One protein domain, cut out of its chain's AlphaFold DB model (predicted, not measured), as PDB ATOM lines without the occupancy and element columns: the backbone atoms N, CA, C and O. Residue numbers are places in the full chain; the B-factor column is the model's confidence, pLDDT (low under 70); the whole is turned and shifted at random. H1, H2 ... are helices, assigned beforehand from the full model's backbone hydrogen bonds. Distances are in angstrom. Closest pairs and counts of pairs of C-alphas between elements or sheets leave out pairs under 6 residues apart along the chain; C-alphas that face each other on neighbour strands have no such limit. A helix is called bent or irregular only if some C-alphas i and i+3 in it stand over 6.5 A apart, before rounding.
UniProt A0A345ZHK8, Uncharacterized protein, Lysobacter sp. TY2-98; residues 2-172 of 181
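What this domain is: This is residues 2 to 172 of the 181 residues of an uncharacterized protein of Lysobacter sp. TY2-98 (UniProt A0A345ZHK8). A long, kinked helix, H5, runs nearly the length of an elongated body; H3 packs on it, running back the other way, and H1 and H2 pack on another side. The hairpin of H6 and H7 packs on H3 through H7 and on H5 through H6, while short H4 sits at H5's first end. The printed part has 171 residues with seven named helices, H1 to H7 in order, and no named strand: all helix, mostly crossed. It is compact, with a radius of gyration of the C-alphas of 17.8 A, and spans 56 by 36 by 26 A.

How they stand to each other: Start at the hub H5, residues 74 to 113, irregular where C-alphas 75 and 78 are 7.7 A apart, with a kink of 36 degrees near residue 99. Its residues 81 to 100 touch H3, residues 37 to 59, the closest C-alphas being Trp 89 and Val 55, 6.3 A. Its residues 94 to 109 touch H2, residues 13 to 30, closest at C-alphas Ser 101 and Ala 26, 5.5 A, at a shallow tilt of 30 degrees. H1, residues 2 to 11, touches H5, closest at C-alphas Ala 7 and Asn 87, 5.7 A. H4, residues 63 to 68, touches residues 74 to 77, closest at C-alphas Ser 67 and Pro 74, 6.8 A. Residues 121 to 126 of H6, residues 119 to 141, touch H5, closest at C-alphas Leu 122 and Leu 108, 6.6 A. H7, residues 149 to 170, forms a hairpin with H6, closest at C-alphas Ala 168 and Ala 119, 5.4 A, and touches H3, closest at C-alphas Phe 167 and Gly 43, 4.0 A. Every O i to N i+4 pair is within hydrogen-bond range in H1, H3, H4, H6 and H7, against 13 of 14 in H2 and 32 of 36 in H5.

Where its parts are: Find C-alpha 74 at (76.706, 22.159, 114.177); from there H5 runs 55.2 A to C-alpha 113 at (100.834, 64.097, 140.708). H3 measures 32.5 A, H6 31.7 A and H7 31.5 A.

The domain as a whole: C-alphas Pro 33 and Arg 68 are farthest apart, 56.7 A. The printed part has no cut and no long link; pLDDT is under 70 at residues 2 to 11, 13 and 143.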
ATOM      1  N   GLU A   2      81.331  44.912 108.458       48.84
ATOM      2  CA  GLU A   2      82.091  46.027 109.054       48.84
ATOM      3  C   GLU A   2      83.133  45.607 110.112       48.84
ATOM      4  O   GLU A   2      84.256  46.106 110.099       48.84
ATOM      5  N   THR A   3      82.840  44.617 110.964       49.66
ATOM      6  CA  THR A   3      83.800  44.102 111.968       49.66
ATOM      7  C   THR A   3      85.033  43.447 111.342       49.66
ATOM      8  O   THR A   3      86.135  43.544 111.880       49.66
ATOM      9  N   MET A   4      84.879  42.840 110.160       51.84
ATOM     10  CA  MET A   4      85.999  42.276 109.405       51.84
ATOM     11  C   MET A   4      86.924  43.356 108.842       51.84
ATOM     12  O   MET A   4      88.127  43.130 108.768       51.84
ATOM     13  N   PHE A   5      86.388  44.522 108.474       56.03
ATOM     14  CA  PHE A   5      87.195  45.643 107.997       56.03
ATOM     15  C   PHE A   5      88.041  46.233 109.129       56.03
ATOM     16  O   PHE A   5      89.216  46.519 108.927       56.03
ATOM     17  N   LEU A   6      87.483  46.331 110.341       56.09
ATOM     18  CA  LEU A   6      88.212  46.816 111.516       56.09
ATOM     19  C   LEU A   6      89.303  45.831 111.963       56.09
ATOM     20  O   LEU A   6      90.438  46.240 112.186       56.09
ATOM     21  N   ALA A   7      89.007  44.528 112.020       56.91
ATOM     22  CA  ALA A   7      90.010  43.506 112.333       56.91
ATOM     23  C   ALA A   7      91.137  43.453 111.280       56.91
ATOM     24  O   ALA A   7      92.315  43.325 111.622       56.91
ATOM     25  N   ALA A   8      90.796  43.625 109.998       60.12
ATOM     26  CA  ALA A   8      91.775  43.753 108.921       60.12
ATOM     27  C   ALA A   8      92.610  45.038 109.062       60.12
ATOM     28  O   ALA A   8      93.829  44.989 108.942       60.12
ATOM     29  N   ALA A   9      91.986  46.174 109.393       59.03
ATOM     30  CA  ALA A   9      92.669  47.449 109.608       59.03
ATOM     31  C   ALA A   9      93.661  47.388 110.785       59.03
ATOM     32  O   ALA A   9      94.781  47.880 110.666       59.03
ATOM     33  N   VAL A  10      93.295  46.727 111.889       58.72
ATOM     34  CA  VAL A  10      94.159  46.558 113.074       58.72
ATOM     35  C   VAL A  10      95.342  45.623 112.799       58.72
ATOM     36  O   VAL A  10      96.415  45.808 113.369       58.72
ATOM     37  N   THR A  11      95.185  44.652 111.898       63.25
ATOM     38  CA  THR A  11      96.260  43.720 111.508       63.25
ATOM     39  C   THR A  11      97.167  44.258 110.396       63.25
ATOM     40  O   THR A  11      98.184  43.638 110.084       63.25
ATOM     41  N   THR A  12      96.860  45.429 109.824       71.38
ATOM     42  CA  THR A  12      97.794  46.132 108.934       71.38
ATOM     43  C   THR A  12      99.004  46.671 109.701       71.38
ATOM     44  O   THR A  12      98.943  46.892 110.908       71.38
ATOM     45  N   ILE A  13     100.107  46.944 108.994       69.38
ATOM     46  CA  ILE A  13     101.316  47.542 109.586       69.38
ATOM     47  C   ILE A  13     100.989  48.822 110.386       69.38
ATOM     48  O   ILE A  13     101.415  48.903 111.536       69.38
ATOM     49  N   PRO A  14     100.195  49.788 109.871       72.12
ATOM     50  CA  PRO A  14      99.736  50.922 110.674       72.12
ATOM     51  C   PRO A  14      98.982  50.505 111.940       72.12
ATOM     52  O   PRO A  14      99.285  51.008 113.017       72.12
ATOM     53  N   GLY A  15      98.042  49.561 111.837       73.31
ATOM     54  CA  GLY A  15      97.279  49.054 112.979       73.31
ATOM     55  C   GLY A  15      98.166  48.446 114.069       73.31
ATOM     56  O   GLY A  15      98.012  48.785 115.242       73.31
ATOM     57  N   LEU A  16      99.161  47.643 113.684       71.12
ATOM     58  CA  LEU A  16     100.151  47.057 114.594       71.12
ATOM     59  C   LEU A  16     101.060  48.118 115.225       71.12
ATOM     60  O   LEU A  16     101.343  48.052 116.422       71.12
ATOM     61  N   LEU A  17     101.486  49.121 114.450       74.62
ATOM     62  CA  LEU A  17     102.261  50.252 114.963       74.62
ATOM     63  C   LEU A  17     101.459  51.066 115.980       74.62
ATOM     64  O   LEU A  17     102.020  51.476 116.990       74.62
ATOM     65  N   PHE A  18     100.156  51.258 115.777       77.06
ATOM     66  CA  PHE A  18      99.299  51.889 116.782       77.06
ATOM     67  C   PHE A  18      99.114  50.997 118.011       77.06
ATOM     68  O   PHE A  18      99.267  51.470 119.135       77.06
ATOM     69  N   PHE A  19      98.838  49.708 117.814       79.81
ATOM     70  CA  PHE A  19      98.560  48.774 118.903       79.81
ATOM     71  C   PHE A  19      99.768  48.543 119.821       79.81
ATOM     72  O   PHE A  19      99.597  48.382 121.026       79.81
ATOM     73  N   LEU A  20     100.988  48.559 119.275       81.75
ATOM     74  CA  LEU A  20     102.226  48.353 120.036       81.75
ATOM     75  C   LEU A  20     102.949  49.664 120.368       81.75
ATOM     76  O   LEU A  20     103.459  49.836 121.476       81.75
ATOM     77  N   GLY A  21     102.991  50.599 119.422       85.81
ATOM     78  CA  GLY A  21     103.712  51.860 119.559       85.81
ATOM     79  C   GLY A  21     103.018  52.840 120.494       85.81
ATOM     80  O   GLY A  21     103.690  53.473 121.304       85.81
ATOM     81  N   LEU A  22     101.684  52.937 120.456       88.69
ATOM     82  CA  LEU A  22     100.974  53.893 121.305       88.69
ATOM     83  C   LEU A  22     101.098  53.556 122.803       88.69
ATOM     84  O   LEU A  22     101.455  54.464 123.557       88.69
ATOM     85  N   PRO A  23     100.924  52.295 123.260       89.88
ATOM     86  CA  PRO A  23     101.257  51.924 124.634       89.88
ATOM     87  C   PRO A  23     102.708  52.215 124.992       89.88
ATOM     88  O   PRO A  23     102.968  52.724 126.076       89.88
ATOM     89  N   ALA A  24     103.663  51.928 124.102       89.50
ATOM     90  CA  ALA A  24     105.077  52.169 124.378       89.50
ATOM     91  C   ALA A  24     105.371  53.662 124.599       89.50
ATOM     92  O   ALA A  24     106.052  54.010 125.565       89.50
ATOM     93  N   ILE A  25     104.809  54.539 123.759       91.56
ATOM     94  CA  ILE A  25     104.911  55.998 123.899       91.56
ATOM     95  C   ILE A  25     104.230  56.452 125.193       91.56
ATOM     96  O   ILE A  25     104.853  57.140 126.000       91.56
ATOM     97  N   ALA A  26     102.984  56.034 125.434       91.50
ATOM     98  CA  ALA A  26     102.233  56.408 126.632       91.50
ATOM     99  C   ALA A  26     102.957  55.974 127.914       91.50
ATOM    100  O   ALA A  26     103.088  56.757 128.851       91.50
ATOM    101  N   ILE A  27     103.500  54.752 127.935       92.81
ATOM    102  CA  ILE A  27     104.325  54.246 129.030       92.81
ATOM    103  C   ILE A  27     105.580  55.101 129.177       92.81
ATOM    104  O   ILE A  27     105.862  55.544 130.284       92.81
ATOM    105  N   ALA A  28     106.332  55.347 128.102       91.38
ATOM    106  CA  ALA A  28     107.563  56.131 128.158       91.38
ATOM    107  C   ALA A  28     107.332  57.531 128.748       91.38
ATOM    108  O   ALA A  28     108.115  57.959 129.595       91.38
ATOM    109  N   LEU A  29     106.234  58.188 128.365       92.62
ATOM    110  CA  LEU A  29     105.849  59.512 128.858       92.62
ATOM    111  C   LEU A  29     105.317  59.496 130.300       92.62
ATOM    112  O   LEU A  29     105.486  60.471 131.024       92.62
ATOM    113  N   ALA A  30     104.683  58.406 130.732       90.44
ATOM    114  CA  ALA A  30     104.063  58.295 132.054       90.44
ATOM    115  C   ALA A  30     105.000  57.787 133.157       90.44
ATOM    116  O   ALA A  30     104.607  57.743 134.328       90.44
ATOM    117  N   ARG A  31     106.216  57.352 132.804       88.56
ATOM    118  CA  ARG A  31     107.199  56.823 133.757       88.56
ATOM    119  C   ARG A  31     107.629  57.894 134.750       88.56
ATOM    120  O   ARG A  31     108.188  58.916 134.377       88.56
ATOM    121  N   GLN A  32     107.455  57.592 136.030       88.62
ATOM    122  CA  GLN A  32     107.854  58.457 137.141       88.62
ATOM    123  C   GLN A  32     108.096  57.621 138.410       88.62
ATOM    124  O   GLN A  32     107.735  56.434 138.430       88.62
ATOM    125  N   PRO A  33     108.728  58.173 139.466       82.69
ATOM    126  CA  PRO A  33     108.875  57.472 140.739       82.69
ATOM    127  C   PRO A  33     107.518  56.943 141.227       82.69
ATOM    128  O   PRO A  33     106.555  57.684 141.338       82.69
ATOM    129  N   GLY A  34     107.406  55.635 141.462       80.75
ATOM    130  CA  GLY A  34     106.133  55.008 141.845       80.75
ATOM    131  C   GLY A  34     105.213  54.581 140.689       80.75
ATOM    132  O   GLY A  34     104.232  53.891 140.959       80.75
ATOM    133  N   LEU A  35     105.545  54.864 139.423       88.38
ATOM    134  CA  LEU A  35     104.887  54.336 138.214       88.38
ATOM    135  C   LEU A  35     105.938  53.847 137.199       88.38
ATOM    136  O   LEU A  35     106.279  54.511 136.222       88.38
ATOM    137  N   SER A  36     106.488  52.657 137.443       93.50
ATOM    138  CA  SER A  36     107.476  52.032 136.553       93.50
ATOM    139  C   SER A  36     106.849  51.521 135.248       93.50
ATOM    140  O   SER A  36     105.715  51.039 135.275       93.50
ATOM    141  N   ALA A  37     107.633  51.462 134.165       93.81
ATOM    142  CA  ALA A  37     107.197  50.904 132.877       93.81
ATOM    143  C   ALA A  37     106.590  49.500 132.989       93.81
ATOM    144  O   ALA A  37     105.532  49.254 132.426       93.81
ATOM    145  N   TRP A  38     107.213  48.606 133.765       94.56
ATOM    146  CA  TRP A  38     106.719  47.238 133.940       94.56
ATOM    147  C   TRP A  38     105.340  47.168 134.586       94.56
ATOM    148  O   TRP A  38     104.518  46.353 134.185       94.56
ATOM    149  N   ARG A  39     105.062  48.043 135.555       94.81
ATOM    150  CA  ARG A  39     103.741  48.125 136.191       94.81
ATOM    151  C   ARG A  39     102.691  48.639 135.217       94.81
ATOM    152  O   ARG A  39     101.609  48.077 135.158       94.81
ATOM    153  N   LEU A  40     103.017  49.661 134.427       94.88
ATOM    154  CA  LEU A  40     102.099  50.160 133.406       94.88
ATOM    155  C   LEU A  40     101.834  49.085 132.341       94.88
ATOM    156  O   LEU A  40     100.677  48.787 132.075       94.88
ATOM    157  N   ALA A  41     102.877  48.431 131.821       95.38
ATOM    158  CA  ALA A  41     102.750  47.327 130.868       95.38
ATOM    159  C   ALA A  41     101.908  46.167 131.428       95.38
ATOM    160  O   ALA A  41     101.001  45.686 130.752       95.38
ATOM    161  N   ALA A  42     102.146  45.765 132.682       96.06
ATOM    162  CA  ALA A  42     101.323  44.770 133.364       96.06
ATOM    163  C   ALA A  42      99.859  45.223 133.473       96.06
ATOM    164  O   ALA A  42      98.962  44.420 133.242       96.06
ATOM    165  N   GLY A  43      99.611  46.508 133.747       96.44
ATOM    166  CA  GLY A  43      98.275  47.100 133.722       96.44
ATOM    167  C   GLY A  43      97.565  46.927 132.378       96.44
ATOM    168  O   GLY A  43      96.428  46.463 132.351       96.44
ATOM    169  N   TYR A  44      98.234  47.227 131.258       95.88
ATOM    170  CA  TYR A  44      97.671  46.990 129.920       95.88
ATOM    171  C   TYR A  44      97.301  45.520 129.716       95.88
ATOM    172  O   TYR A  44      96.186  45.221 129.291       95.88
ATOM    173  N   VAL A  45      98.203  44.597 130.063       96.25
ATOM    174  CA  VAL A  45      97.943  43.153 129.951       96.25
ATOM    175  C   VAL A  45      96.755  42.738 130.823       96.25
ATOM    176  O   VAL A  45      95.887  42.007 130.356       96.25
ATOM    177  N   GLY A  46      96.669  43.239 132.059       97.69
ATOM    178  CA  GLY A  46      95.553  42.972 132.966       97.69
ATOM    179  C   GLY A  46      94.211  43.464 132.424       97.69
ATOM    180  O   GLY A  46      93.226  42.731 132.466       97.69
ATOM    181  N   ALA A  47      94.172  44.672 131.855       96.62
ATOM    182  CA  ALA A  47      92.972  45.210 131.215       96.62
ATOM    183  C   ALA A  47      92.535  44.364 130.009       96.62
ATOM    184  O   ALA A  47      91.360  44.025 129.888       96.62
ATOM    185  N   LEU A  48      93.483  43.982 129.146       95.56
ATOM    186  CA  LEU A  48      93.216  43.157 127.964       95.56
ATOM    187  C   LEU A  48      92.773  41.733 128.323       95.56
ATOM    188  O   LEU A  48      91.922  41.170 127.635       95.56
ATOM    189  N   ALA A  49      93.304  41.162 129.406       96.94
ATOM    190  CA  ALA A  49      92.865  39.867 129.915       96.94
ATOM    191  C   ALA A  49      91.406  39.922 130.390       96.94
ATOM    192  O   ALA A  49      90.602  39.080 129.993       96.94
ATOM    193  N   VAL A  50      91.039  40.945 131.174       96.56
ATOM    194  CA  VAL A  50      89.644  41.145 131.601       96.56
ATOM    195  C   VAL A  50      88.731  41.391 130.403       96.56
ATOM    196  O   VAL A  50      87.660  40.793 130.328       96.56
ATOM    197  N   LEU A  51      89.159  42.200 129.432       94.62
ATOM    198  CA  LEU A  51      88.412  42.399 128.193       94.62
ATOM    199  C   LEU A  51      88.178  41.078 127.446       94.62
ATOM    200  O   LEU A  51      87.076  40.844 126.964       94.62
ATOM    201  N   GLY A  52      89.183  40.200 127.378       93.88
ATOM    202  CA  GLY A  52      89.040  38.866 126.793       93.88
ATOM    203  C   GLY A  52      87.943  38.043 127.466       93.88
ATOM    204  O   GLY A  52      87.113  37.452 126.779       93.88
ATOM    205  N   VAL A  53      87.891  38.067 128.802       94.56
ATOM    206  CA  VAL A  53      86.830  37.403 129.576       94.56
ATOM    207  C   VAL A  53      85.462  38.022 129.289       94.56
ATOM    208  O   VAL A  53      84.504  37.286 129.068       94.56
ATOM    209  N   LEU A  54      85.366  39.354 129.248       92.31
ATOM    210  CA  LEU A  54      84.116  40.056 128.948       92.31
ATOM    211  C   LEU A  54      83.594  39.707 127.550       92.31
ATOM    212  O   LEU A  54      82.442  39.314 127.425       92.31
ATOM    213  N   VAL A  55      84.447  39.780 126.524       91.75
ATOM    214  CA  VAL A  55      84.080  39.448 125.138       91.75
ATOM    215  C   VAL A  55      83.640  37.991 125.022       91.75
ATOM    216  O   VAL A  55      82.641  37.708 124.365       91.75
ATOM    217  N   ALA A  56      84.343  37.065 125.681       89.81
ATOM    218  CA  ALA A  56      83.951  35.660 125.696       89.81
ATOM    219  C   ALA A  56      82.595  35.449 126.387       89.81
ATOM    220  O   ALA A  56      81.765  34.698 125.881       89.81
ATOM    221  N   ALA A  57      82.350  36.130 127.509       90.06
ATOM    222  CA  ALA A  57      81.099  36.025 128.253       90.06
ATOM    223  C   ALA A  57      79.906  36.612 127.484       90.06
ATOM    224  O   ALA A  57      78.837  36.011 127.472       90.06
ATOM    225  N   THR A  58      80.076  37.762 126.824       86.31
ATOM    226  CA  THR A  58      78.992  38.422 126.078       86.31
ATOM    227  C   THR A  58      78.775  37.841 124.686       86.31
ATOM    228  O   THR A  58      77.685  37.968 124.142       86.31
ATOM    229  N   GLY A  59      79.810  37.248 124.085       84.62
ATOM    230  CA  GLY A  59      79.749  36.654 122.749       84.62
ATOM    231  C   GLY A  59      79.340  35.180 122.734       84.62
ATOM    232  O   GLY A  59      79.178  34.610 121.660       84.62
ATOM    233  N   TYR A  60      79.203  34.536 123.897       88.06
ATOM    234  CA  TYR A  60      78.797  33.137 123.964       88.06
ATOM    235  C   TYR A  60      77.318  32.965 123.591       88.06
ATOM    236  O   TYR A  60      76.435  33.576 124.186       88.06
ATOM    237  N   VAL A  61      77.058  32.066 122.642       88.62
ATOM    238  CA  VAL A  61      75.717  31.661 122.201       88.62
ATOM    239  C   VAL A  61      75.638  30.144 122.279       88.62
ATOM    240  O   VAL A  61      76.544  29.473 121.792       88.62
ATOM    241  N   SER A  62      74.580  29.582 122.868       91.00
ATOM    242  CA  SER A  62      74.427  28.121 122.974       91.00
ATOM    243  C   SER A  62      74.373  27.436 121.592       91.00
ATOM    244  O   SER A  62      73.877  28.040 120.635       91.00
ATOM    245  N   PRO A  63      74.846  26.181 121.444       90.75
ATOM    246  CA  PRO A  63      74.730  25.440 120.184       90.75
ATOM    247  C   PRO A  63      73.284  25.347 119.670       90.75
ATOM    248  O   PRO A  63      73.035  25.433 118.464       90.75
ATOM    249  N   GLU A  64      72.317  25.218 120.580       91.94
ATOM    250  CA  GLU A  64      70.892  25.152 120.268       91.94
ATOM    251  C   GLU A  64      70.405  26.463 119.646       91.94
ATOM    252  O   GLU A  64      69.775  26.447 118.587       91.94
ATOM    253  N   GLU A  65      70.735  27.601 120.255       90.44
ATOM    254  CA  GLU A  65      70.380  28.922 119.737       90.44
ATOM    255  C   GLU A  65      71.082  29.215 118.405       90.44
ATOM    256  O   GLU A  65      70.433  29.640 117.446       90.44
ATOM    257  N   ALA A  66      72.378  28.911 118.300       88.94
ATOM    258  CA  ALA A  66      73.152  29.093 117.074       88.94
ATOM    259  C   ALA A  66      72.555  28.314 115.888       88.94
ATOM    260  O   ALA A  66      72.525  28.812 114.762       88.94
ATOM    261  N   SER A  67      72.031  27.111 116.135       89.88
ATOM    262  CA  SER A  67      71.369  26.315 115.098       89.88
ATOM    263  C   SER A  67      69.969  26.834 114.738       89.88
ATOM    264  O   SER A  67      69.608  26.858 113.560       89.88
ATOM    265  N   ARG A  68      69.178  27.265 115.730       91.25
ATOM    266  CA  ARG A  68      67.761  27.625 115.548       91.25
ATOM    267  C   ARG A  68      67.549  29.046 115.044       91.25
ATOM    268  O   ARG A  68      66.676  29.256 114.213       91.25
ATOM    269  N   VAL A  69      68.320  29.999 115.560       90.56
ATOM    270  CA  VAL A  69      68.153  31.434 115.283       90.56
ATOM    271  C   VAL A  69      69.106  31.889 114.180       90.56
ATOM    272  O   VAL A  69      68.716  32.635 113.289       90.56
ATOM    273  N   TRP A  70      70.350  31.406 114.215       87.19
ATOM    274  CA  TRP A  70      71.422  31.863 113.324       87.19
ATOM    275  C   TRP A  70      71.704  30.884 112.176       87.19
ATOM    276  O   TRP A  70      72.552  31.156 111.326       87.19
ATOM    277  N   HIS A  71      71.005  29.742 112.153       91.56
ATOM    278  CA  HIS A  71      71.127  28.684 111.145       91.56
ATOM    279  C   HIS A  71      72.571  28.204 110.911       91.56
ATOM    280  O   HIS A  71      72.949  27.806 109.806       91.56
ATOM    281  N   ILE A  72      73.398  28.221 111.961       88.94
ATOM    282  CA  ILE A  72      74.777  27.739 111.901       88.94
ATOM    283  C   ILE A  72      74.767  26.212 111.994       88.94
ATOM    284  O   ILE A  72      74.279  25.632 112.964       88.94
ATOM    285  N   ALA A  73      75.347  25.546 110.993       90.12
ATOM    286  CA  ALA A  73      75.509  24.096 111.016       90.12
ATOM    287  C   ALA A  73      76.357  23.661 112.235       90.12
ATOM    288  O   ALA A  73      77.419  24.255 112.453       90.12
ATOM    289  N   PRO A  74      75.984  22.592 112.973       88.75
ATOM    290  CA  PRO A  74      76.706  22.159 114.177       88.75
ATOM    291  C   PRO A  74      78.204  21.923 113.948       88.75
ATOM    292  O   PRO A  74      79.033  22.324 114.759       88.75
ATOM    293  N   ALA A  75      78.570  21.372 112.784       92.62
ATOM    294  CA  ALA A  75      79.964  21.140 112.396       92.62
ATOM    295  C   ALA A  75      80.801  22.429 112.262       92.62
ATOM    296  O   ALA A  75      82.027  22.382 112.310       92.62
ATOM    297  N   ARG A  76      80.155  23.587 112.078       90.19
ATOM    298  CA  ARG A  76      80.806  24.897 111.925       90.19
ATOM    299  C   ARG A  76      80.689  25.778 113.166       90.19
ATOM    300  O   ARG A  76      81.289  26.850 113.167       90.19
ATOM    301  N   TYR A  77      79.963  25.347 114.199       89.75
ATOM    302  CA  TYR A  77      79.652  26.154 115.380       89.75
ATOM    303  C   TYR A  77      80.905  26.775 116.016       89.75
ATOM    304  O   TYR A  77      81.039  27.996 116.038       89.75
ATOM    305  N   TRP A  78      81.877  25.949 116.419       90.50
ATOM    306  CA  TRP A  78      83.103  26.431 117.069       90.50
ATOM    307  C   TRP A  78      83.947  27.338 116.175       90.50
ATOM    308  O   TRP A  78      84.505  28.322 116.650       90.50
ATOM    309  N   ALA A  79      84.018  27.044 114.874       90.31
ATOM    310  CA  ALA A  79      84.776  27.858 113.930       90.31
ATOM    311  C   ALA A  79      84.141  29.242 113.722       90.31
ATOM    312  O   ALA A  79      84.856  30.240 113.622       90.31
ATOM    313  N   VAL A  80      82.807  29.315 113.659       88.38
ATOM    314  CA  VAL A  80      82.080  30.585 113.528       88.38
ATOM    315  C   VAL A  80      82.176  31.390 114.821       88.38
ATOM    316  O   VAL A  80      82.543  32.560 114.759       88.38
ATOM    317  N   LEU A  81      81.944  30.756 115.975       88.12
ATOM    318  CA  LEU A  81      82.029  31.405 117.283       88.12
ATOM    319  C   LEU A  81      83.435  31.955 117.550       88.12
ATOM    320  O   LEU A  81      83.584  33.116 117.915       88.12
ATOM    321  N   LEU A  82      84.481  31.154 117.311       88.50
ATOM    322  CA  LEU A  82      85.863  31.589 117.514       88.50
ATOM    323  C   LEU A  82      86.225  32.759 116.596       88.50
ATOM    324  O   LEU A  82      86.883  33.700 117.030       88.50
ATOM    325  N   ARG A  83      85.787  32.727 115.333       86.75
ATOM    326  CA  ARG A  83      86.032  33.824 114.392       86.75
ATOM    327  C   ARG A  83      85.371  35.118 114.853       86.75
ATOM    328  O   ARG A  83      85.995  36.172 114.766       86.75
ATOM    329  N   ASP A  84      84.128  35.046 115.312       86.19
ATOM    330  CA  ASP A  84      83.392  36.227 115.753       86.19
ATOM    331  C   ASP A  84      83.953  36.795 117.064       86.19
ATOM    332  O   ASP A  84      84.177  38.004 117.180       86.19
ATOM    333  N   LEU A  85      84.318  35.909 117.994       86.88
ATOM    334  CA  LEU A  85      85.004  36.259 119.235       86.88
ATOM    335  C   LEU A  85      86.343  36.943 118.951       86.88
ATOM    336  O   LEU A  85      86.609  38.002 119.512       86.88
ATOM    337  N   LEU A  86      87.170  36.391 118.056       85.75
ATOM    338  CA  LEU A  86      88.458  36.990 117.693       85.75
ATOM    339  C   LEU A  86      88.285  38.354 117.019       85.75
ATOM    340  O   LEU A  86      88.995  39.291 117.375       85.75
ATOM    341  N   ASN A  87      87.337  38.502 116.089       85.06
ATOM    342  CA  ASN A  87      87.080  39.793 115.442       85.06
ATOM    343  C   ASN A  87      86.642  40.853 116.457       85.06
ATOM    344  O   ASN A  87      87.156  41.974 116.453       85.06
ATOM    345  N   THR A  88      85.716  40.482 117.343       86.06
ATOM    346  CA  THR A  88      85.212  41.364 118.399       86.06
ATOM    347  C   THR A  88      86.321  41.724 119.377       86.06
ATOM    348  O   THR A  88      86.493  42.896 119.706       86.06
ATOM    349  N   TRP A  89      87.127  40.743 119.789       88.19
ATOM    350  CA  TRP A  89      88.258  40.962 120.680       88.19
ATOM    351  C   TRP A  89      89.295  41.894 120.060       88.19
ATOM    352  O   TRP A  89      89.707  42.833 120.725       88.19
ATOM    353  N   VAL A  90      89.682  41.703 118.793       86.44
ATOM    354  CA  VAL A  90      90.659  42.573 118.112       86.44
ATOM    355  C   VAL A  90      90.161  44.018 118.059       86.44
ATOM    356  O   VAL A  90      90.895  44.936 118.427       86.44
ATOM    357  N   ALA A  91      88.908  44.229 117.646       84.38
ATOM    358  CA  ALA A  91      88.316  45.562 117.579       84.38
ATOM    359  C   ALA A  91      88.231  46.217 118.968       84.38
ATOM    360  O   ALA A  91      88.661  47.359 119.151       84.38
ATOM    361  N   ALA A  92      87.729  45.484 119.963       87.69
ATOM    362  CA  ALA A  92      87.588  45.988 121.322       87.69
ATOM    363  C   ALA A  92      88.949  46.239 121.989       87.69
ATOM    364  O   ALA A  92      89.123  47.256 122.655       87.69
ATOM    365  N   ALA A  93      89.930  45.356 121.783       90.12
ATOM    366  CA  ALA A  93      91.278  45.492 122.325       90.12
ATOM    367  C   ALA A  93      91.972  46.721 121.752       90.12
ATOM    368  O   ALA A  93      92.620  47.456 122.493       90.12
ATOM    369  N   PHE A  94      91.812  46.979 120.451       86.81
ATOM    370  CA  PHE A  94      92.351  48.177 119.818       86.81
ATOM    371  C   PHE A  94      91.766  49.453 120.435       86.81
ATOM    372  O   PHE A  94      92.512  50.346 120.842       86.81
ATOM    373  N   MET A  95      90.441  49.508 120.593       86.50
ATOM    374  CA  MET A  95      89.768  50.639 121.240       86.50
ATOM    375  C   MET A  95      90.162  50.786 122.714       86.50
ATOM    376  O   MET A  95      90.374  51.904 123.180       86.50
ATOM    377  N   ALA A  96      90.323  49.677 123.438       90.38
ATOM    378  CA  ALA A  96      90.783  49.685 124.821       90.38
ATOM    379  C   ALA A  96      92.222  50.208 124.929       90.38
ATOM    380  O   ALA A  96      92.498  51.064 125.763       90.38
ATOM    381  N   VAL A  97      93.133  49.764 124.058       92.38
ATOM    382  CA  VAL A  97      94.514  50.264 123.999       92.38
ATOM    383  C   VAL A  97      94.544  51.765 123.724       92.38
ATOM    384  O   VAL A  97      95.268  52.490 124.410       92.38
ATOM    385  N   LEU A  98      93.739  52.248 122.774       90.12
ATOM    386  CA  LEU A  98      93.596  53.677 122.503       90.12
ATOM    387  C   LEU A  98      93.076  54.430 123.732       90.12
ATOM    388  O   LEU A  98      93.703  55.394 124.165       90.12
ATOM    389  N   GLY A  99      91.976  53.969 124.329       90.56
ATOM    390  CA  GLY A  99      91.361  54.601 125.497       90.56
ATOM    391  C   GLY A  99      92.294  54.648 126.707       90.56
ATOM    392  O   GLY A  99      92.453  55.695 127.333       90.56
ATOM    393  N   ILE A 100      92.986  53.545 127.003       93.56
ATOM    394  CA  ILE A 100      93.975  53.491 128.085       93.56
ATOM    395  C   ILE A 100      95.136  54.443 127.778       93.56
ATOM    396  O   ILE A 100      95.535  55.195 128.656       93.56
ATOM    397  N   SER A 101      95.658  54.473 126.551       94.50
ATOM    398  CA  SER A 101      96.837  55.290 126.225       94.50
ATOM    399  C   SER A 101      96.551  56.789 126.182       94.50
ATOM    400  O   SER A 101      97.374  57.578 126.638       94.50
ATOM    401  N   LEU A 102      95.397  57.185 125.641       91.94
ATOM    402  CA  LEU A 102      95.044  58.591 125.425       91.94
ATOM    403  C   LEU A 102      94.305  59.216 126.608       91.94
ATOM    404  O   LEU A 102      94.340  60.433 126.771       91.94
ATOM    405  N   VAL A 103      93.631  58.405 127.424       92.50
ATOM    406  CA  VAL A 103      92.804  58.900 128.530       92.50
ATOM    407  C   VAL A 103      93.207  58.256 129.851       92.50
ATOM    408  O   VAL A 103      93.511  58.968 130.805       92.50
ATOM    409  N   GLY A 104      93.264  56.922 129.918       92.31
ATOM    410  CA  GLY A 104      93.500  56.193 131.171       92.31
ATOM    411  C   GLY A 104      94.855  56.494 131.825       92.31
ATOM    412  O   GLY A 104      94.916  56.840 133.003       92.31
ATOM    413  N   VAL A 105      95.945  56.402 131.065       94.19
ATOM    414  CA  VAL A 105      97.314  56.666 131.523       94.19
ATOM    415  C   VAL A 105      97.504  58.147 131.859       94.19
ATOM    416  O   VAL A 105      97.968  58.419 132.966       94.19
ATOM    417  N   PRO A 106      97.098  59.119 131.016       94.50
ATOM    418  CA  PRO A 106      97.111  60.530 131.402       94.50
ATOM    419  C   PRO A 106      96.315  60.826 132.681       94.50
ATOM    420  O   PRO A 106      96.808  61.546 133.550       94.50
ATOM    421  N   ALA A 107      95.132  60.225 132.859       93.44
ATOM    422  CA  ALA A 107      94.353  60.358 134.090       93.44
ATOM    423  C   ALA A 107      95.089  59.759 135.301       93.44
ATOM    424  O   ALA A 107      95.120  60.372 136.368       93.44
ATOM    425  N   LEU A 108      95.740  58.602 135.146       94.25
ATOM    426  CA  LEU A 108      96.561  57.994 136.196       94.25
ATOM    427  C   LEU A 108      97.760  58.873 136.571       94.25
ATOM    428  O   LEU A 108      98.043  59.039 137.756       94.25
ATOM    429  N   VAL A 109      98.448  59.451 135.585       94.38
ATOM    430  CA  VAL A 109      99.556  60.396 135.792       94.38
ATOM    431  C   VAL A 109      99.063  61.637 136.535       94.38
ATOM    432  O   VAL A 109      99.675  62.047 137.520       94.38
ATOM    433  N   TYR A 110      97.916  62.189 136.135       94.88
ATOM    434  CA  TYR A 110      97.285  63.312 136.827       94.88
ATOM    435  C   TYR A 110      96.965  62.979 138.292       94.88
ATOM    436  O   TYR A 110      97.342  63.724 139.200       94.88
ATOM    437  N   LEU A 111      96.323  61.832 138.545       93.19
ATOM    438  CA  LEU A 111      96.040  61.354 139.900       93.19
ATOM    439  C   LEU A 111      97.332  61.147 140.697       93.19
ATOM    440  O   LEU A 111      97.380  61.464 141.885       93.19
ATOM    441  N   HIS A 112      98.391  60.654 140.061       92.88
ATOM    442  CA  HIS A 112      99.680  60.427 140.703       92.88
ATOM    443  C   HIS A 112     100.323  61.735 141.166       92.88
ATOM    444  O   HIS A 112     100.704  61.834 142.332       92.88
ATOM    445  N   HIS A 113     100.341  62.771 140.323       92.62
ATOM    446  CA  HIS A 113     100.834  64.097 140.708       92.62
ATOM    447  C   HIS A 113     100.059  64.709 141.881       92.62
ATOM    448  O   HIS A 113     100.620  65.462 142.674       92.62
ATOM    449  N   ARG A 114      98.779  64.356 142.035       92.88
ATOM    450  CA  ARG A 114      97.936  64.780 143.163       92.88
ATOM    451  C   ARG A 114      98.058  63.883 144.399       92.88
ATOM    452  O   ARG A 114      97.351  64.118 145.371       92.88
ATOM    453  N   ARG A 115      98.927  62.861 144.380       89.75
ATOM    454  CA  ARG A 115      99.032  61.816 145.422       89.75
ATOM    455  C   ARG A 115      97.725  61.028 145.620       89.75
ATOM    456  O   ARG A 115      97.453  60.476 146.682       89.75
ATOM    457  N   LEU A 116      96.911  60.943 144.569       91.75
ATOM    458  CA  LEU A 116      95.616  60.264 144.534       91.75
ATOM    459  C   LEU A 116      95.633  58.977 143.689       91.75
ATOM    460  O   LEU A 116      94.573  58.400 143.479       91.75
ATOM    461  N   ALA A 117      96.784  58.516 143.185       91.00
ATOM    462  CA  ALA A 117      96.878  57.325 142.328       91.00
ATOM    463  C   ALA A 117      96.667  56.001 143.089       91.00
ATOM    464  O   ALA A 117      97.593  55.212 143.277       91.00
ATOM    465  N   THR A 118      95.428  55.759 143.511       93.38
ATOM    466  CA  THR A 118      94.954  54.511 144.114       93.38
ATOM    467  C   THR A 118      94.017  53.773 143.156       93.38
ATOM    468  O   THR A 118      93.440  54.377 142.250       93.38
ATOM    469  N   ALA A 119      93.849  52.463 143.352       93.00
ATOM    470  CA  ALA A 119      92.922  51.661 142.556       93.00
ATOM    471  C   ALA A 119      91.471  52.200 142.612       93.00
ATOM    472  O   ALA A 119      90.894  52.387 141.541       93.00
ATOM    473  N   PRO A 120      90.899  52.557 143.786       93.69
ATOM    474  CA  PRO A 120      89.563  53.157 143.847       93.69
ATOM    475  C   PRO A 120      89.447  54.474 143.077       93.69
ATOM    476  O   PRO A 120      88.479  54.675 142.350       93.69
ATOM    477  N   ASN A 121      90.444  55.358 143.169       94.25
ATOM    478  CA  ASN A 121      90.398  56.643 142.467       94.25
ATOM    479  C   ASN A 121      90.507  56.470 140.950       94.25
ATOM    480  O   ASN A 121      89.837  57.181 140.206       94.25
ATOM    481  N   LEU A 122      91.307  55.503 140.483       93.12
ATOM    482  CA  LEU A 122      91.354  55.159 139.063       93.12
ATOM    483  C   LEU A 122      90.012  54.588 138.582       93.12
ATOM    484  O   LEU A 122      89.548  54.968 137.510       93.12
ATOM    485  N   LEU A 123      89.370  53.723 139.374       92.94
ATOM    486  CA  LEU A 123      88.043  53.180 139.067       92.94
ATOM    487  C   LEU A 123      86.985  54.283 138.978       92.94
ATOM    488  O   LEU A 123      86.211  54.306 138.025       92.94
ATOM    489  N   LEU A 124      86.985  55.227 139.923       92.94
ATOM    490  CA  LEU A 124      86.077  56.376 139.918       92.94
ATOM    491  C   LEU A 124      86.320  57.293 138.713       92.94
ATOM    492  O   LEU A 124      85.367  57.691 138.044       92.94
ATOM    493  N   ALA A 125      87.583  57.590 138.394       91.19
ATOM    494  CA  ALA A 125      87.926  58.364 137.204       91.19
ATOM    495  C   ALA A 125      87.462  57.646 135.927       91.19
ATOM    496  O   ALA A 125      86.819  58.256 135.072       91.19
ATOM    497  N   SER A 126      87.716  56.337 135.832       89.00
ATOM    498  CA  SER A 126      87.272  55.502 134.717       89.00
ATOM    499  C   SER A 126      85.751  55.501 134.587       89.00
ATOM    500  O   SER A 126      85.242  55.637 133.479       89.00
ATOM    501  N   ALA A 127      85.013  55.394 135.694       86.38
ATOM    502  CA  ALA A 127      83.556  55.463 135.708       86.38
ATOM    503  C   ALA A 127      83.045  56.811 135.172       86.38
ATOM    504  O   ALA A 127      82.192  56.829 134.287       86.38
ATOM    505  N   GLY A 128      83.614  57.929 135.632       87.62
ATOM    506  CA  GLY A 128      83.257  59.265 135.148       87.62
ATOM    507  C   GLY A 128      83.507  59.439 133.647       87.62
ATOM    508  O   GLY A 128      82.620  59.875 132.916       87.62
ATOM    509  N   ILE A 129      84.680  59.018 133.167       85.06
ATOM    510  CA  ILE A 129      85.019  59.014 131.735       85.06
ATOM    511  C   ILE A 129      84.020  58.149 130.947       85.06
ATOM    512  O   ILE A 129      83.520  58.566 129.903       85.06
ATOM    513  N   SER A 130      83.680  56.971 131.470       83.88
ATOM    514  CA  SER A 130      82.754  56.029 130.827       83.88
ATOM    515  C   SER A 130      81.343  56.583 130.705       83.88
ATOM    516  O   SER A 130      80.694  56.348 129.692       83.88
ATOM    517  N   LEU A 131      80.869  57.328 131.706       85.50
ATOM    518  CA  LEU A 131      79.566  57.990 131.656       85.50
ATOM    519  C   LEU A 131      79.523  59.042 130.548       85.50
ATOM    520  O   LEU A 131      78.552  59.086 129.797       85.50
ATOM    521  N   ILE A 132      80.587  59.836 130.395       85.50
ATOM    522  CA  ILE A 132      80.686  60.832 129.319       85.50
ATOM    523  C   ILE A 132      80.611  60.137 127.956       85.50
ATOM    524  O   ILE A 132      79.772  60.492 127.129       85.50
ATOM    525  N   PHE A 133      81.430  59.105 127.729       81.06
ATOM    526  CA  PHE A 133      81.397  58.356 126.469       81.06
ATOM    527  C   PHE A 133      80.074  57.614 126.252       81.06
ATOM    528  O   PHE A 133      79.595  57.569 125.124       81.06
ATOM    529  N   GLY A 134      79.453  57.083 127.306       80.25
ATOM    530  CA  GLY A 134      78.145  56.432 127.236       80.25
ATOM    531  C   GLY A 134      77.031  57.397 126.827       80.25
ATOM    532  O   GLY A 134      76.201  57.050 125.991       80.25
ATOM    533  N   VAL A 135      77.044  58.631 127.344       83.88
ATOM    534  CA  VAL A 135      76.114  59.694 126.926       83.88
ATOM    535  C   VAL A 135      76.339  60.065 125.462       83.88
ATOM    536  O   VAL A 135      75.379  60.118 124.699       83.88
ATOM    537  N   LEU A 136      77.591  60.273 125.045       84.38
ATOM    538  CA  LEU A 136      77.912  60.602 123.653       84.38
ATOM    539  C   LEU A 136      77.509  59.476 122.688       84.38
ATOM    540  O   LEU A 136      76.904  59.743 121.650       84.38
ATOM    541  N   ALA A 137      77.792  58.222 123.048       80.69
ATOM    542  CA  ALA A 137      77.400  57.052 122.271       80.69
ATOM    543  C   ALA A 137      75.874  56.931 122.178       80.69
ATOM    544  O   ALA A 137      75.341  56.725 121.090       80.69
ATOM    545  N   TYR A 138      75.159  57.127 123.290       80.94
ATOM    546  CA  TYR A 138      73.701  57.119 123.285       80.94
ATOM    547  C   TYR A 138      73.126  58.198 122.373       80.94
ATOM    548  O   TYR A 138      72.241  57.900 121.582       80.94
ATOM    549  N   LEU A 139      73.630  59.433 122.437       83.06
ATOM    550  CA  LEU A 139      73.150  60.521 121.583       83.06
ATOM    551  C   LEU A 139      73.303  60.189 120.093       83.06
ATOM    552  O   LEU A 139      72.403  60.487 119.312       83.06
ATOM    553  N   ALA A 140      74.394  59.522 119.709       79.94
ATOM    554  CA  ALA A 140      74.602  59.063 118.337       79.94
ATOM    555  C   ALA A 140      73.669  57.897 117.944       79.94
ATOM    556  O   ALA A 140      73.197  57.828 116.809       79.94
ATOM    557  N   MET A 141      73.390  56.979 118.872       78.12
ATOM    558  CA  MET A 141      72.606  55.762 118.618       78.12
ATOM    559  C   MET A 141      71.096  55.935 118.805       78.12
ATOM    560  O   MET A 141      70.321  55.152 118.253       78.12
ATOM    561  N   HIS A 142      70.658  56.944 119.558       76.56
ATOM    562  CA  HIS A 142      69.249  57.182 119.875       76.56
ATOM    563  C   HIS A 142      68.408  57.436 118.616       76.56
ATOM    564  O   HIS A 142      67.209  57.186 118.609       76.56
ATOM    565  N   TRP A 143      69.040  57.893 117.533       68.62
ATOM    566  CA  TRP A 143      68.365  58.155 116.261       68.62
ATOM    567  C   TRP A 143      68.226  56.905 115.380       68.62
ATOM    568  O   TRP A 143      67.463  56.925 114.420       68.62
ATOM    569  N   SER A 144      68.953  55.823 115.678       70.06
ATOM    570  CA  SER A 144      69.063  54.642 114.806       70.06
ATOM    571  C   SER A 144      68.760  53.308 115.492       70.06
ATOM    572  O   SER A 144      68.702  52.279 114.821       70.06
ATOM    573  N   SER A 145      68.551  53.288 116.812       70.00
ATOM    574  CA  SER A 145      68.387  52.046 117.572       70.00
ATOM    575  C   SER A 145      67.415  52.189 118.747       70.00
ATOM    576  O   SER A 145      67.339  53.234 119.388       70.00
ATOM    577  N   ASN A 146      66.715  51.100 119.081       75.38
ATOM    578  CA  ASN A 146      65.825  51.009 120.251       75.38
ATOM    579  C   ASN A 146      66.585  50.721 121.562       75.38
ATOM    580  O   ASN A 146      66.023  50.156 122.502       75.38
ATOM    581  N   VAL A 147      67.876  51.052 121.628       75.25
ATOM    582  CA  VAL A 147      68.702  50.774 122.805       75.25
ATOM    583  C   VAL A 147      68.237  51.653 123.961       75.25
ATOM    584  O   VAL A 147      68.181  52.877 123.851       75.25
ATOM    585  N   ARG A 148      67.923  51.037 125.101       85.25
ATOM    586  CA  ARG A 148      67.567  51.770 126.316       85.25
ATOM    587  C   ARG A 148      68.818  52.400 126.917       85.25
ATOM    588  O   ARG A 148      69.790  51.702 127.200       85.25
ATOM    589  N   PHE A 149      68.766  53.706 127.179       82.75
ATOM    590  CA  PHE A 149      69.884  54.460 127.760       82.75
ATOM    591  C   PHE A 149      70.477  53.786 129.002       82.75
ATOM    592  O   PHE A 149      71.690  53.632 129.101       82.75
ATOM    593  N   GLY A 150      69.618  53.341 129.926       83.94
ATOM    594  CA  GLY A 150      70.053  52.712 131.175       83.94
ATOM    595  C   GLY A 150      70.841  51.418 130.964       83.94
ATOM    596  O   GLY A 150      71.853  51.214 131.625       83.94
ATOM    597  N   GLU A 151      70.425  50.576 130.015       83.62
ATOM    598  CA  GLU A 151      71.109  49.315 129.698       83.62
ATOM    599  C   GLU A 151      72.477  49.580 129.055       83.62
ATOM    600  O   GLU A 151      73.473  48.958 129.433       83.62
ATOM    601  N   LEU A 152      72.551  50.563 128.149       82.12
ATOM    602  CA  LEU A 152      73.807  50.990 127.534       82.12
ATOM    603  C   LEU A 152      74.781  51.529 128.586       82.12
ATOM    604  O   LEU A 152      75.908  51.050 128.690       82.12
ATOM    605  N   VAL A 153      74.340  52.491 129.400       84.06
ATOM    606  CA  VAL A 153      75.174  53.111 130.437       84.06
ATOM    607  C   VAL A 153      75.666  52.073 131.438       84.06
ATOM    608  O   VAL A 153      76.853  52.066 131.759       84.06
ATOM    609  N   LEU A 154      74.792  51.175 131.897       86.62
ATOM    610  CA  LEU A 154      75.170  50.123 132.836       86.62
ATOM    611  C   LEU A 154      76.223  49.189 132.229       86.62
ATOM    612  O   LEU A 154      77.237  48.914 132.868       86.62
ATOM    613  N   THR A 155      76.023  48.759 130.982       84.44
ATOM    614  CA  THR A 155      76.964  47.881 130.271       84.44
ATOM    615  C   THR A 155      78.332  48.543 130.117       84.44
ATOM    616  O   THR A 155      79.356  47.928 130.422       84.44
ATOM    617  N   PHE A 156      78.362  49.815 129.708       83.75
ATOM    618  CA  PHE A 156      79.596  50.593 129.583       83.75
ATOM    619  C   PHE A 156      80.299  50.774 130.926       83.75
ATOM    620  O   PHE A 156      81.512  50.579 131.012       83.75
ATOM    621  N   LEU A 157      79.549  51.128 131.970       88.88
ATOM    622  CA  LEU A 157      80.082  51.373 133.305       88.88
ATOM    623  C   LEU A 157      80.701  50.103 133.896       88.88
ATOM    624  O   LEU A 157      81.839  50.139 134.356       88.88
ATOM    625  N   VAL A 158      79.976  48.982 133.849       89.56
ATOM    626  CA  VAL A 158      80.435  47.695 134.390       89.56
ATOM    627  C   VAL A 158      81.655  47.194 133.623       89.56
ATOM    628  O   VAL A 158      82.650  46.814 134.239       89.56
ATOM    629  N   SER A 159      81.620  47.254 132.289       88.75
ATOM    630  CA  SER A 159      82.727  46.780 131.450       88.75
ATOM    631  C   SER A 159      83.995  47.606 131.667       88.75
ATOM    632  O   SER A 159      85.075  47.046 131.863       88.75
ATOM    633  N   HIS A 160      83.883  48.938 131.707       90.38
ATOM    634  CA  HIS A 160      85.031  49.797 131.992       90.38
ATOM    635  C   HIS A 160      85.542  49.645 133.419       90.38
ATOM    636  O   HIS A 160      86.753  49.594 133.610       90.38
ATOM    637  N   ALA A 161      84.659  49.547 134.416       91.94
ATOM    638  CA  ALA A 161      85.070  49.322 135.797       91.94
ATOM    639  C   ALA A 161      85.829  47.994 135.937       91.94
ATOM    640  O   ALA A 161      86.879  47.959 136.575       91.94
ATOM    641  N   ALA A 162      85.360  46.926 135.288       94.19
ATOM    642  CA  ALA A 162      86.048  45.638 135.268       94.19
ATOM    643  C   ALA A 162      87.431  45.737 134.598       94.19
ATOM    644  O   ALA A 162      88.425  45.292 135.174       94.19
ATOM    645  N   MET A 163      87.533  46.370 133.423       94.94
ATOM    646  CA  MET A 163      88.824  46.574 132.748       94.94
ATOM    647  C   MET A 163      89.785  47.437 133.574       94.94
ATOM    648  O   MET A 163      90.962  47.098 133.707       94.94
ATOM    649  N   ALA A 164      89.295  48.526 134.169       94.81
ATOM    650  CA  ALA A 164      90.078  49.397 135.038       94.81
ATOM    651  C   ALA A 164      90.521  48.675 136.321       94.81
ATOM    652  O   ALA A 164      91.639  48.896 136.785       94.81
ATOM    653  N   ALA A 165      89.706  47.761 136.856       95.38
ATOM    654  CA  ALA A 165      90.092  46.893 137.966       95.38
ATOM    655  C   ALA A 165      91.205  45.923 137.547       95.38
ATOM    656  O   ALA A 165      92.202  45.802 138.259       95.38
ATOM    657  N   GLY A 166      91.082  45.297 136.372       96.69
ATOM    658  CA  GLY A 166      92.126  44.453 135.781       96.69
ATOM    659  C   GLY A 166      93.447  45.202 135.612       96.69
ATOM    660  O   GLY A 166      94.500  44.707 136.021       96.69
ATOM    661  N   PHE A 167      93.382  46.435 135.100       97.06
ATOM    662  CA  PHE A 167      94.536  47.325 135.008       97.06
ATOM    663  C   PHE A 167      95.139  47.606 136.384       97.06
ATOM    664  O   PHE A 167      96.333  47.404 136.592       97.06
ATOM    665  N   ALA A 168      94.328  48.077 137.334       96.06
ATOM    666  CA  ALA A 168      94.792  48.501 138.648       96.06
ATOM    667  C   ALA A 168      95.429  47.349 139.437       96.06
ATOM    668  O   ALA A 168      96.474  47.540 140.067       96.06
ATOM    669  N   LEU A 169      94.834  46.155 139.361       96.62
ATOM    670  CA  LEU A 169      95.341  44.939 139.987       96.62
ATOM    671  C   LEU A 169      96.708  44.557 139.404       96.62
ATOM    672  O   LEU A 169      97.677  44.413 140.150       96.62
ATOM    673  N   ALA A 170      96.809  44.446 138.077       96.06
ATOM    674  CA  ALA A 170      98.037  44.014 137.413       96.06
ATOM    675  C   ALA A 170      99.157  45.068 137.500       96.06
ATOM    676  O   ALA A 170     100.320  44.730 137.721       96.06
ATOM    677  N   ALA A 171      98.809  46.357 137.445       94.50
ATOM    678  CA  ALA A 171      99.734  47.461 137.700       94.50
ATOM    679  C   ALA A 171     100.107  47.617 139.183       94.50
ATOM    680  O   ALA A 171     100.957  48.448 139.530       94.50
ATOM    681  N   ARG A 172      99.502  46.816 140.072       94.88
ATOM    682  CA  ARG A 172      99.710  46.840 141.525       94.88
ATOM    683  C   ARG A 172      99.502  48.241 142.093       94.88
ATOM    684  O   ARG A 172     100.364  48.759 142.808       94.88
TER     685      ARG A 172